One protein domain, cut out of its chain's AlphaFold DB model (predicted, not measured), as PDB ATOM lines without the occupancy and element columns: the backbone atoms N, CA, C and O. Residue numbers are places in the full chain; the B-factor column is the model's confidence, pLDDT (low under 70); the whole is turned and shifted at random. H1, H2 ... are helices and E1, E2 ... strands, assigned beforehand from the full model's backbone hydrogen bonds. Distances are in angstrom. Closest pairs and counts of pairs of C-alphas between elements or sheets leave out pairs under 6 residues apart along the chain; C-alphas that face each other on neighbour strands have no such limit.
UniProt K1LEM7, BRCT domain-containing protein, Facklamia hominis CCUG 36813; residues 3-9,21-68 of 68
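What this domain is: This is residues 3 to 9 and 21 to 68 of the 68 residues of the protein "BRCT domain-containing protein" of Facklamia hominis CCUG 36813 (UniProt K1LEM7). A short ribbon of two parallel strands, E1 and E2, forms the middle, with H3 over one of its faces and H4 leaving the end of E2 on the other side. H2 lies past the ends of the strands, and little H1 is set off near the far part of H4, loosely placed beyond the cut. The 55 printed residues hold four named helices and two named strands, in the order H1 E1 H2 H3 E2 H4; the class is mostly helix. The whole is only just loose, close to compact, with a radius of gyration of the C-alphas of 12.5 A and spans of 34 by 27 by 15 A.

How they stand to each other: E1, residues 21 to 24, and E2, residues 55 to 58, are parallel neighbours at 29 degrees. N 22 and O 55 are within hydrogen-bond range at 2.8 A, and so are N 57 and O 22 at 3.0 A. With H2, residues 26 to 33, and H3, residues 39 to 49, the strands form a strand-helix-strand unit, two parallel neighbour strands with helices between them along the chain; its crossover is right-handed. H3 comes closest to E1 at the C-alphas of Leu 22 and Ala 44, 7.0 A apart, and to E2 at those of Ala 44 and Ile 56, 7.2 A apart. The closest C-alphas of E1 and H4, residues 59 to 67, are those of Leu 24 and Glu 59, 5.9 A apart. H2 and H4 are close but not clearly touching, at a steep tilt of 42 degrees, opposite ways; their closest C-alphas, of Asn 26 and Glu 59, are 7.1 A apart. H1, residues 3 to 6, is close to but not clearly touching H4, with the C-alphas of Val 4 and Ile 66 closest at 8.0 A. H3 is apart from H2 and from H4. In H3 and H4 every O i to N i+4 pair is within hydrogen-bond range; in H2 it is 2 of 4, with 3 of 5 O i to N i+3 pairs, and H1 is too short for an O i to N i+4 pair.

Where its parts are: E1 begins at C-alpha 21, (7.273, -11.334, 54.509), and is 9.6 A long; E2 is 10.0 A long. H3 measures 15.4 A, H4 12.3 A, H2 11.2 A and H1 5.0 A. C-alpha 3, where H1 begins, is at (-7.569, -8.114, 53.926), and H4 ends at C-alpha 67, (-7.325, -18.041, 55.989).

The domain as a whole: The two C-alphas farthest apart, those of Asn 6 and Lys 34, are 35.7 A apart. Residues 10 to 20 are not printed, and C-alphas 9 and 21 are 10.3 A apart across this cut, in the link from H1 to E1. The links E1 to H2, H2 to H3, H3 to E2 and E2 to H4 are tight. The mean pLDDT of the printed part is 85.2; residues 26 to 35 and residue 68 are under 70.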
ATOM      1  N   ILE A   3      -7.547  -7.082  52.872       89.94
ATOM      2  CA  ILE A   3      -7.569  -8.114  53.926       89.94
ATOM      3  C   ILE A   3      -6.351  -8.039  54.854       89.94
ATOM      4  O   ILE A   3      -6.507  -8.087  56.065       89.94
ATOM      5  N   VAL A   4      -5.158  -7.797  54.308       89.31
ATOM      6  CA  VAL A   4      -3.919  -7.682  55.095       89.31
ATOM      7  C   VAL A   4      -3.986  -6.507  56.060       89.31
ATOM      8  O   VAL A   4      -3.639  -6.646  57.223       89.31
ATOM      9  N   VAL A   5      -4.497  -5.370  55.585       91.88
ATOM     10  CA  VAL A   5      -4.679  -4.168  56.406       91.88
ATOM     11  C   VAL A   5      -5.743  -4.403  57.476       91.88
ATOM     12  O   VAL A   5      -5.557  -3.999  58.620       91.88
ATOM     13  N   ASN A   6      -6.831  -5.099  57.136       92.50
ATOM     14  CA  ASN A   6      -7.887  -5.442  58.089       92.50
ATOM     15  C   ASN A   6      -7.387  -6.377  59.204       92.50
ATOM     16  O   ASN A   6      -7.884  -6.302  60.322       92.50
ATOM     17  N   LEU A   7      -6.392  -7.217  58.909       90.88
ATOM     18  CA  LEU A   7      -5.703  -8.076  59.875       90.88
ATOM     19  C   LEU A   7      -4.569  -7.346  60.630       90.88
ATOM     20  O   LEU A   7      -3.862  -7.962  61.421       90.88
ATOM     21  N   GLY A   8      -4.380  -6.041  60.400       91.88
ATOM     22  CA  GLY A   8      -3.354  -5.221  61.056       91.88
ATOM     23  C   GLY A   8      -1.971  -5.258  60.396       91.88
ATOM     24  O   GLY A   8      -1.023  -4.679  60.923       91.88
ATOM     25  N   GLY A   9      -1.836  -5.913  59.242       91.31
ATOM     26  CA  GLY A   9      -0.597  -5.970  58.476       91.31
ATOM     27  C   GLY A   9      -0.303  -4.684  57.698       91.31
ATOM     28  O   GLY A   9      -1.202  -3.973  57.241       91.31
ATOM     29  N   TYR A  21       7.676 -10.405  55.563       94.88
ATOM     30  CA  TYR A  21       7.273 -11.334  54.509       94.88
ATOM     31  C   TYR A  21       7.443 -10.703  53.129       94.88
ATOM     32  O   TYR A  21       6.969  -9.594  52.874       94.88
ATOM     33  N   LEU A  22       8.099 -11.424  52.223       94.38
ATOM     34  CA  LEU A  22       8.054 -11.181  50.786       94.38
ATOM     35  C   LEU A  22       7.199 -12.271  50.140       94.38
ATOM     36  O   LEU A  22       7.593 -13.433  50.118       94.38
ATOM     37  N   ILE A  23       6.063 -11.870  49.572       91.56
ATOM     38  CA  ILE A  23       5.158 -12.769  48.852       91.56
ATOM     39  C   ILE A  23       5.556 -12.779  47.374       91.56
ATOM     40  O   ILE A  23       5.634 -11.726  46.733       91.56
ATOM     41  N   LEU A  24       5.819 -13.964  46.834       88.31
ATOM     42  CA  LEU A  24       6.144 -14.171  45.429       88.31
ATOM     43  C   LEU A  24       4.893 -14.580  44.659       88.31
ATOM     44  O   LEU A  24       4.304 -15.629  44.912       88.31
ATOM     45  N   GLY A  25       4.514 -13.760  43.681       81.19
ATOM     46  CA  GLY A  25       3.444 -14.110  42.754       81.19
ATOM     47  C   GLY A  25       3.884 -15.197  41.771       81.19
ATOM     48  O   GLY A  25       5.055 -15.287  41.396       81.19
ATOM     49  N   ASN A  26       2.927 -15.978  41.271       68.69
ATOM     50  CA  ASN A  26       3.170 -17.106  40.360       68.69
ATOM     51  C   ASN A  26       3.911 -16.710  39.051       68.69
ATOM     52  O   ASN A  26       4.621 -17.507  38.442       68.69
ATOM     53  N   ASN A  27       3.842 -15.439  38.640       60.72
ATOM     54  CA  ASN A  27       4.605 -14.923  37.493       60.72
ATOM     55  C   ASN A  27       6.127 -14.909  37.725       60.72
ATOM     56  O   ASN A  27       6.893 -15.051  36.767       60.72
ATOM     57  N   ASP A  28       6.569 -14.786  38.979       58.91
ATOM     58  CA  ASP A  28       7.982 -14.878  39.342       58.91
ATOM     59  C   ASP A  28       8.468 -16.332  39.360       58.91
ATOM     60  O   ASP A  28       9.659 -16.559  39.172       58.91
ATOM     61  N   TYR A  29       7.583 -17.331  39.471       57.53
ATOM     62  CA  TYR A  29       7.965 -18.749  39.428       57.53
ATOM     63  C   TYR A  29       8.648 -19.111  38.099       57.53
ATOM     64  O   TYR A  29       9.733 -19.693  38.077       57.53
ATOM     65  N   ASN A  30       8.092 -18.647  36.976       57.28
ATOM     66  CA  ASN A  30       8.695 -18.816  35.648       57.28
ATOM     67  C   ASN A  30      10.022 -18.054  35.485       57.28
ATOM     68  O   ASN A  30      10.895 -18.485  34.727       57.28
ATOM     69  N   ALA A  31      10.187 -16.918  36.166       60.91
ATOM     70  CA  ALA A  31      11.426 -16.146  36.146       60.91
ATOM     71  C   ALA A  31      12.506 -16.804  37.020       60.91
ATOM     72  O   ALA A  31      13.649 -16.917  36.580       60.91
ATOM     73  N   ILE A  32      12.135 -17.321  38.194       62.59
ATOM     74  CA  ILE A  32      12.995 -18.075  39.113       62.59
ATOM     75  C   ILE A  32      13.479 -19.370  38.451       62.59
ATOM     76  O   ILE A  32      14.681 -19.627  38.457       62.59
ATOM     77  N   LEU A  33      12.592 -20.119  37.783       59.62
ATOM     78  CA  LEU A  33      12.949 -21.309  36.995       59.62
ATOM     79  C   LEU A  33      13.922 -20.995  35.847       59.62
ATOM     80  O   LEU A  33      14.738 -21.831  35.472       59.62
ATOM     81  N   LYS A  34      13.876 -19.770  35.308       64.88
ATOM     82  CA  LYS A  34      14.823 -19.255  34.303       64.88
ATOM     83  C   LYS A  34      16.034 -18.538  34.924       64.88
ATOM     84  O   LYS A  34      16.764 -17.848  34.215       64.88
ATOM     85  N   GLY A  35      16.236 -18.652  36.240       64.75
ATOM     86  CA  GLY A  35      17.353 -18.060  36.984       64.75
ATOM     87  C   GLY A  35      17.288 -16.537  37.174       64.75
ATOM     88  O   GLY A  35      18.234 -15.929  37.678       64.75
ATOM     89  N   LYS A  36      16.190 -15.880  36.790       73.38
ATOM     90  CA  LYS A  36      15.998 -14.430  36.904       73.38
ATOM     91  C   LYS A  36      15.257 -14.076  38.194       73.38
ATOM     92  O   LYS A  36      14.046 -13.903  38.203       73.38
ATOM     93  N   LYS A  37      16.013 -13.901  39.280       83.94
ATOM     94  CA  LYS A  37      15.506 -13.316  40.534       83.94
ATOM     95  C   LYS A  37      15.272 -11.812  40.381       83.94
ATOM     96  O   LYS A  37      16.165 -11.095  39.915       83.94
ATOM     97  N   SER A  38      14.115 -11.327  40.830       86.12
ATOM     98  CA  SER A  38      13.824  -9.891  40.897       86.12
ATOM     99  C   SER A  38      14.724  -9.180  41.918       86.12
ATOM    100  O   SER A  38      15.290  -9.797  42.826       86.12
ATOM    101  N   SER A  39      14.855  -7.857  41.801       88.94
ATOM    102  CA  SER A  39      15.629  -7.055  42.761       88.94
ATOM    103  C   SER A  39      15.076  -7.149  44.187       88.94
ATOM    104  O   SER A  39      15.852  -7.120  45.139       88.94
ATOM    105  N   LYS A  40      13.753  -7.310  44.344       90.06
ATOM    106  CA  LYS A  40      13.104  -7.503  45.651       90.06
ATOM    107  C   LYS A  40      13.491  -8.844  46.266       90.06
ATOM    108  O   LYS A  40      13.875  -8.879  47.429       90.06
ATOM    109  N   HIS A  41      13.482  -9.903  45.459       91.06
ATOM    110  CA  HIS A  41      13.878 -11.241  45.887       91.06
ATOM    111  C   HIS A  41      15.338 -11.265  46.360       91.06
ATOM    112  O   HIS A  41      15.614 -11.658  47.487       91.06
ATOM    113  N   LYS A  42      16.269 -10.724  45.559       91.50
ATOM    114  CA  LYS A  42      17.691 -10.619  45.949       91.50
ATOM    115  C   LYS A  42      17.889  -9.812  47.236       91.50
ATOM    116  O   LYS A  42      18.748 -10.142  48.048       91.50
ATOM    117  N   LYS A  43      17.116  -8.736  47.417       93.56
ATOM    118  CA  LYS A  43      17.181  -7.901  48.622       93.56
ATOM    119  C   LYS A  43      16.662  -8.645  49.853       93.56
ATOM    120  O   LYS A  43      17.312  -8.573  50.886       93.56
ATOM    121  N   ALA A  44      15.548  -9.365  49.737       94.38
ATOM    122  CA  ALA A  44      15.010 -10.176  50.826       94.38
ATOM    123  C   ALA A  44      15.974 -11.299  51.229       94.38
ATOM    124  O   ALA A  44      16.256 -11.447  52.412       94.38
ATOM    125  N   GLU A  45      16.567 -12.011  50.262       93.31
ATOM    126  CA  GLU A  45      17.589 -13.032  50.542       93.31
ATOM    127  C   GLU A  45      18.792 -12.442  51.280       93.31
ATOM    128  O   GLU A  45      19.260 -13.012  52.263       93.31
ATOM    129  N   LYS A  46      19.274 -11.272  50.841       94.88
ATOM    130  CA  LYS A  46      20.373 -10.574  51.512       94.88
ATOM    131  C   LYS A  46      20.020 -10.221  52.960       94.88
ATOM    132  O   LYS A  46      20.822 -10.489  53.842       94.88
ATOM    133  N   LEU A  47      18.844  -9.647  53.209       95.25
ATOM    134  CA  LEU A  47      18.420  -9.277  54.565       95.25
ATOM    135  C   LEU A  47      18.244 -10.508  55.462       95.25
ATOM    136  O   LEU A  47      18.660 -10.481  56.616       95.25
ATOM    137  N   LYS A  48      17.713 -11.609  54.916       95.19
ATOM    138  CA  LYS A  48      17.616 -12.889  55.628       95.19
ATOM    139  C   LYS A  48      18.996 -13.408  56.040       95.19
ATOM    140  O   LYS A  48      19.200 -13.788  57.187       95.19
ATOM    141  N   LEU A  49      19.968 -13.365  55.123       95.19
ATOM    142  CA  LEU A  49      21.364 -13.727  55.402       95.19
ATOM    143  C   LEU A  49      22.037 -12.801  56.425       95.19
ATOM    144  O   LEU A  49      22.907 -13.242  57.169       95.19
ATOM    145  N   GLU A  50      21.633 -11.533  56.477       95.62
ATOM    146  CA  GLU A  50      22.073 -10.562  57.487       95.62
ATOM    147  C   GLU A  50      21.406 -10.781  58.863       95.62
ATOM    148  O   GLU A  50      21.682 -10.032  59.799       95.62
ATOM    149  N   GLY A  51      20.563 -11.811  59.011       94.88
ATOM    150  CA  GLY A  51      19.911 -12.184  60.268       94.88
ATOM    151  C   GLY A  51      18.593 -11.457  60.531       94.88
ATOM    152  O   GLY A  51      18.094 -11.491  61.653       94.88
ATOM    153  N   GLN A  52      18.030 -10.781  59.527       95.31
ATOM    154  CA  GLN A  52      16.707 -10.186  59.650       95.31
ATOM    155  C   GLN A  52      15.625 -11.267  59.613       95.31
ATOM    156  O   GLN A  52      15.694 -12.202  58.814       95.31
ATOM    157  N   ASP A  53      14.596 -11.081  60.437       95.62
ATOM    158  CA  ASP A  53      13.389 -11.905  60.459       95.62
ATOM    159  C   ASP A  53      12.500 -11.596  59.246       95.62
ATOM    160  O   ASP A  53      11.526 -10.845  59.331       95.62
ATOM    161  N   ILE A  54      12.926 -12.088  58.082       95.94
ATOM    162  CA  ILE A  54      12.196 -11.992  56.824       95.94
ATOM    163  C   ILE A  54      12.066 -13.367  56.170       95.94
ATOM    164  O   ILE A  54      13.053 -14.058  55.905       95.94
ATOM    165  N   GLU A  55      10.832 -13.721  55.840       94.62
ATOM    166  CA  GLU A  55      10.478 -14.934  55.123       94.62
ATOM    167  C   GLU A  55      10.072 -14.637  53.680       94.62
ATOM    168  O   GLU A  55       9.471 -13.609  53.364       94.62
ATOM    169  N   ILE A  56      10.444 -15.543  52.780       92.75
ATOM    170  CA  ILE A  56      10.104 -15.465  51.359       92.75
ATOM    171  C   ILE A  56       9.168 -16.632  51.077       92.75
ATOM    172  O   ILE A  56       9.602 -17.782  51.104       92.75
ATOM    173  N   ILE A  57       7.901 -16.326  50.825       92.00
ATOM    174  CA  ILE A  57       6.833 -17.313  50.645       92.00
ATOM    175  C   ILE A  57       6.130 -17.091  49.309       92.00
ATOM    176  O   ILE A  57       6.164 -15.994  48.749       92.00
ATOM    177  N   ASP A  58       5.509 -18.130  48.774       89.31
ATOM    178  CA  ASP A  58       4.645 -18.011  47.606       89.31
ATOM    179  C   ASP A  58       3.230 -17.548  47.990       89.31
ATOM    180  O   ASP A  58       2.860 -17.469  49.164       89.31
ATOM    181  N   GLU A  59       2.441 -17.210  46.974       88.75
ATOM    182  CA  GLU A  59       1.073 -16.727  47.145       88.75
ATOM    183  C   GLU A  59       0.142 -17.754  47.813       88.75
ATOM    184  O   GLU A  59      -0.700 -17.356  48.612       88.75
ATOM    185  N   PHE A  60       0.302 -19.058  47.548       89.25
ATOM    186  CA  PHE A  60      -0.536 -20.094  48.164       89.25
ATOM    187  C   PHE A  60      -0.249 -20.202  49.656       89.25
ATOM    188  O   PHE A  60      -1.171 -20.096  50.457       89.25
ATOM    189  N   THR A  61       1.033 -20.283  50.027       90.81
ATOM    190  CA  THR A  61       1.452 -20.258  51.437       90.81
ATOM    191  C   THR A  61       0.938 -19.001  52.147       90.81
ATOM    192  O   THR A  61       0.555 -19.050  53.313       90.81
ATOM    193  N   PHE A  62       0.904 -17.854  51.461       91.50
ATOM    194  CA  PHE A  62       0.355 -16.629  52.032       91.50
ATOM    195  C   PHE A  62      -1.157 -16.703  52.283       91.50
ATOM    196  O   PHE A  62      -1.600 -16.263  53.344       91.50
ATOM    197  N   TYR A  63      -1.939 -17.248  51.346       90.75
ATOM    198  CA  TYR A  63      -3.377 -17.444  51.556       90.75
ATOM    199  C   TYR A  63      -3.647 -18.419  52.700       90.75
ATOM    200  O   TYR A  63      -4.438 -18.086  53.580       90.75
ATOM    201  N   ASP A  64      -2.915 -19.534  52.762       91.75
ATOM    202  CA  ASP A  64      -3.021 -20.489  53.868       91.75
ATOM    203  C   ASP A  64      -2.797 -19.797  55.224       91.75
ATOM    204  O   ASP A  64      -3.544 -20.032  56.169       91.75
ATOM    205  N   LEU A  65      -1.821 -18.884  55.325       89.44
ATOM    206  CA  LEU A  65      -1.531 -18.150  56.562       89.44
ATOM    207  C   LEU A  65      -2.648 -17.195  57.006       89.44
ATOM    208  O   LEU A  65      -2.808 -16.990  58.208       89.44
ATOM    209  N   ILE A  66      -3.374 -16.565  56.077       89.19
ATOM    210  CA  ILE A  66      -4.399 -15.557  56.413       89.19
ATOM    211  C   ILE A  66      -5.824 -16.120  56.466       89.19
ATOM    212  O   ILE A  66      -6.713 -15.441  56.977       89.19
ATOM    213  N   GLU A  67      -6.048 -17.315  55.921       84.88
ATOM    214  CA  GLU A  67      -7.325 -18.041  55.989       84.88
ATOM    215  C   GLU A  67      -7.393 -19.037  57.166       84.88
ATOM    216  O   GLU A  67      -8.440 -19.653  57.375       84.88
ATOM    217  N   SER A  68      -6.299 -19.176  57.929       61.50
ATOM    218  CA  SER A  68      -6.173 -20.054  59.107       61.50
ATOM    219  C   SER A  68      -6.893 -19.554  60.362       61.50
ATOM    220  O   SER A  68      -6.937 -18.323  60.596       61.50
TER     221      SER A  68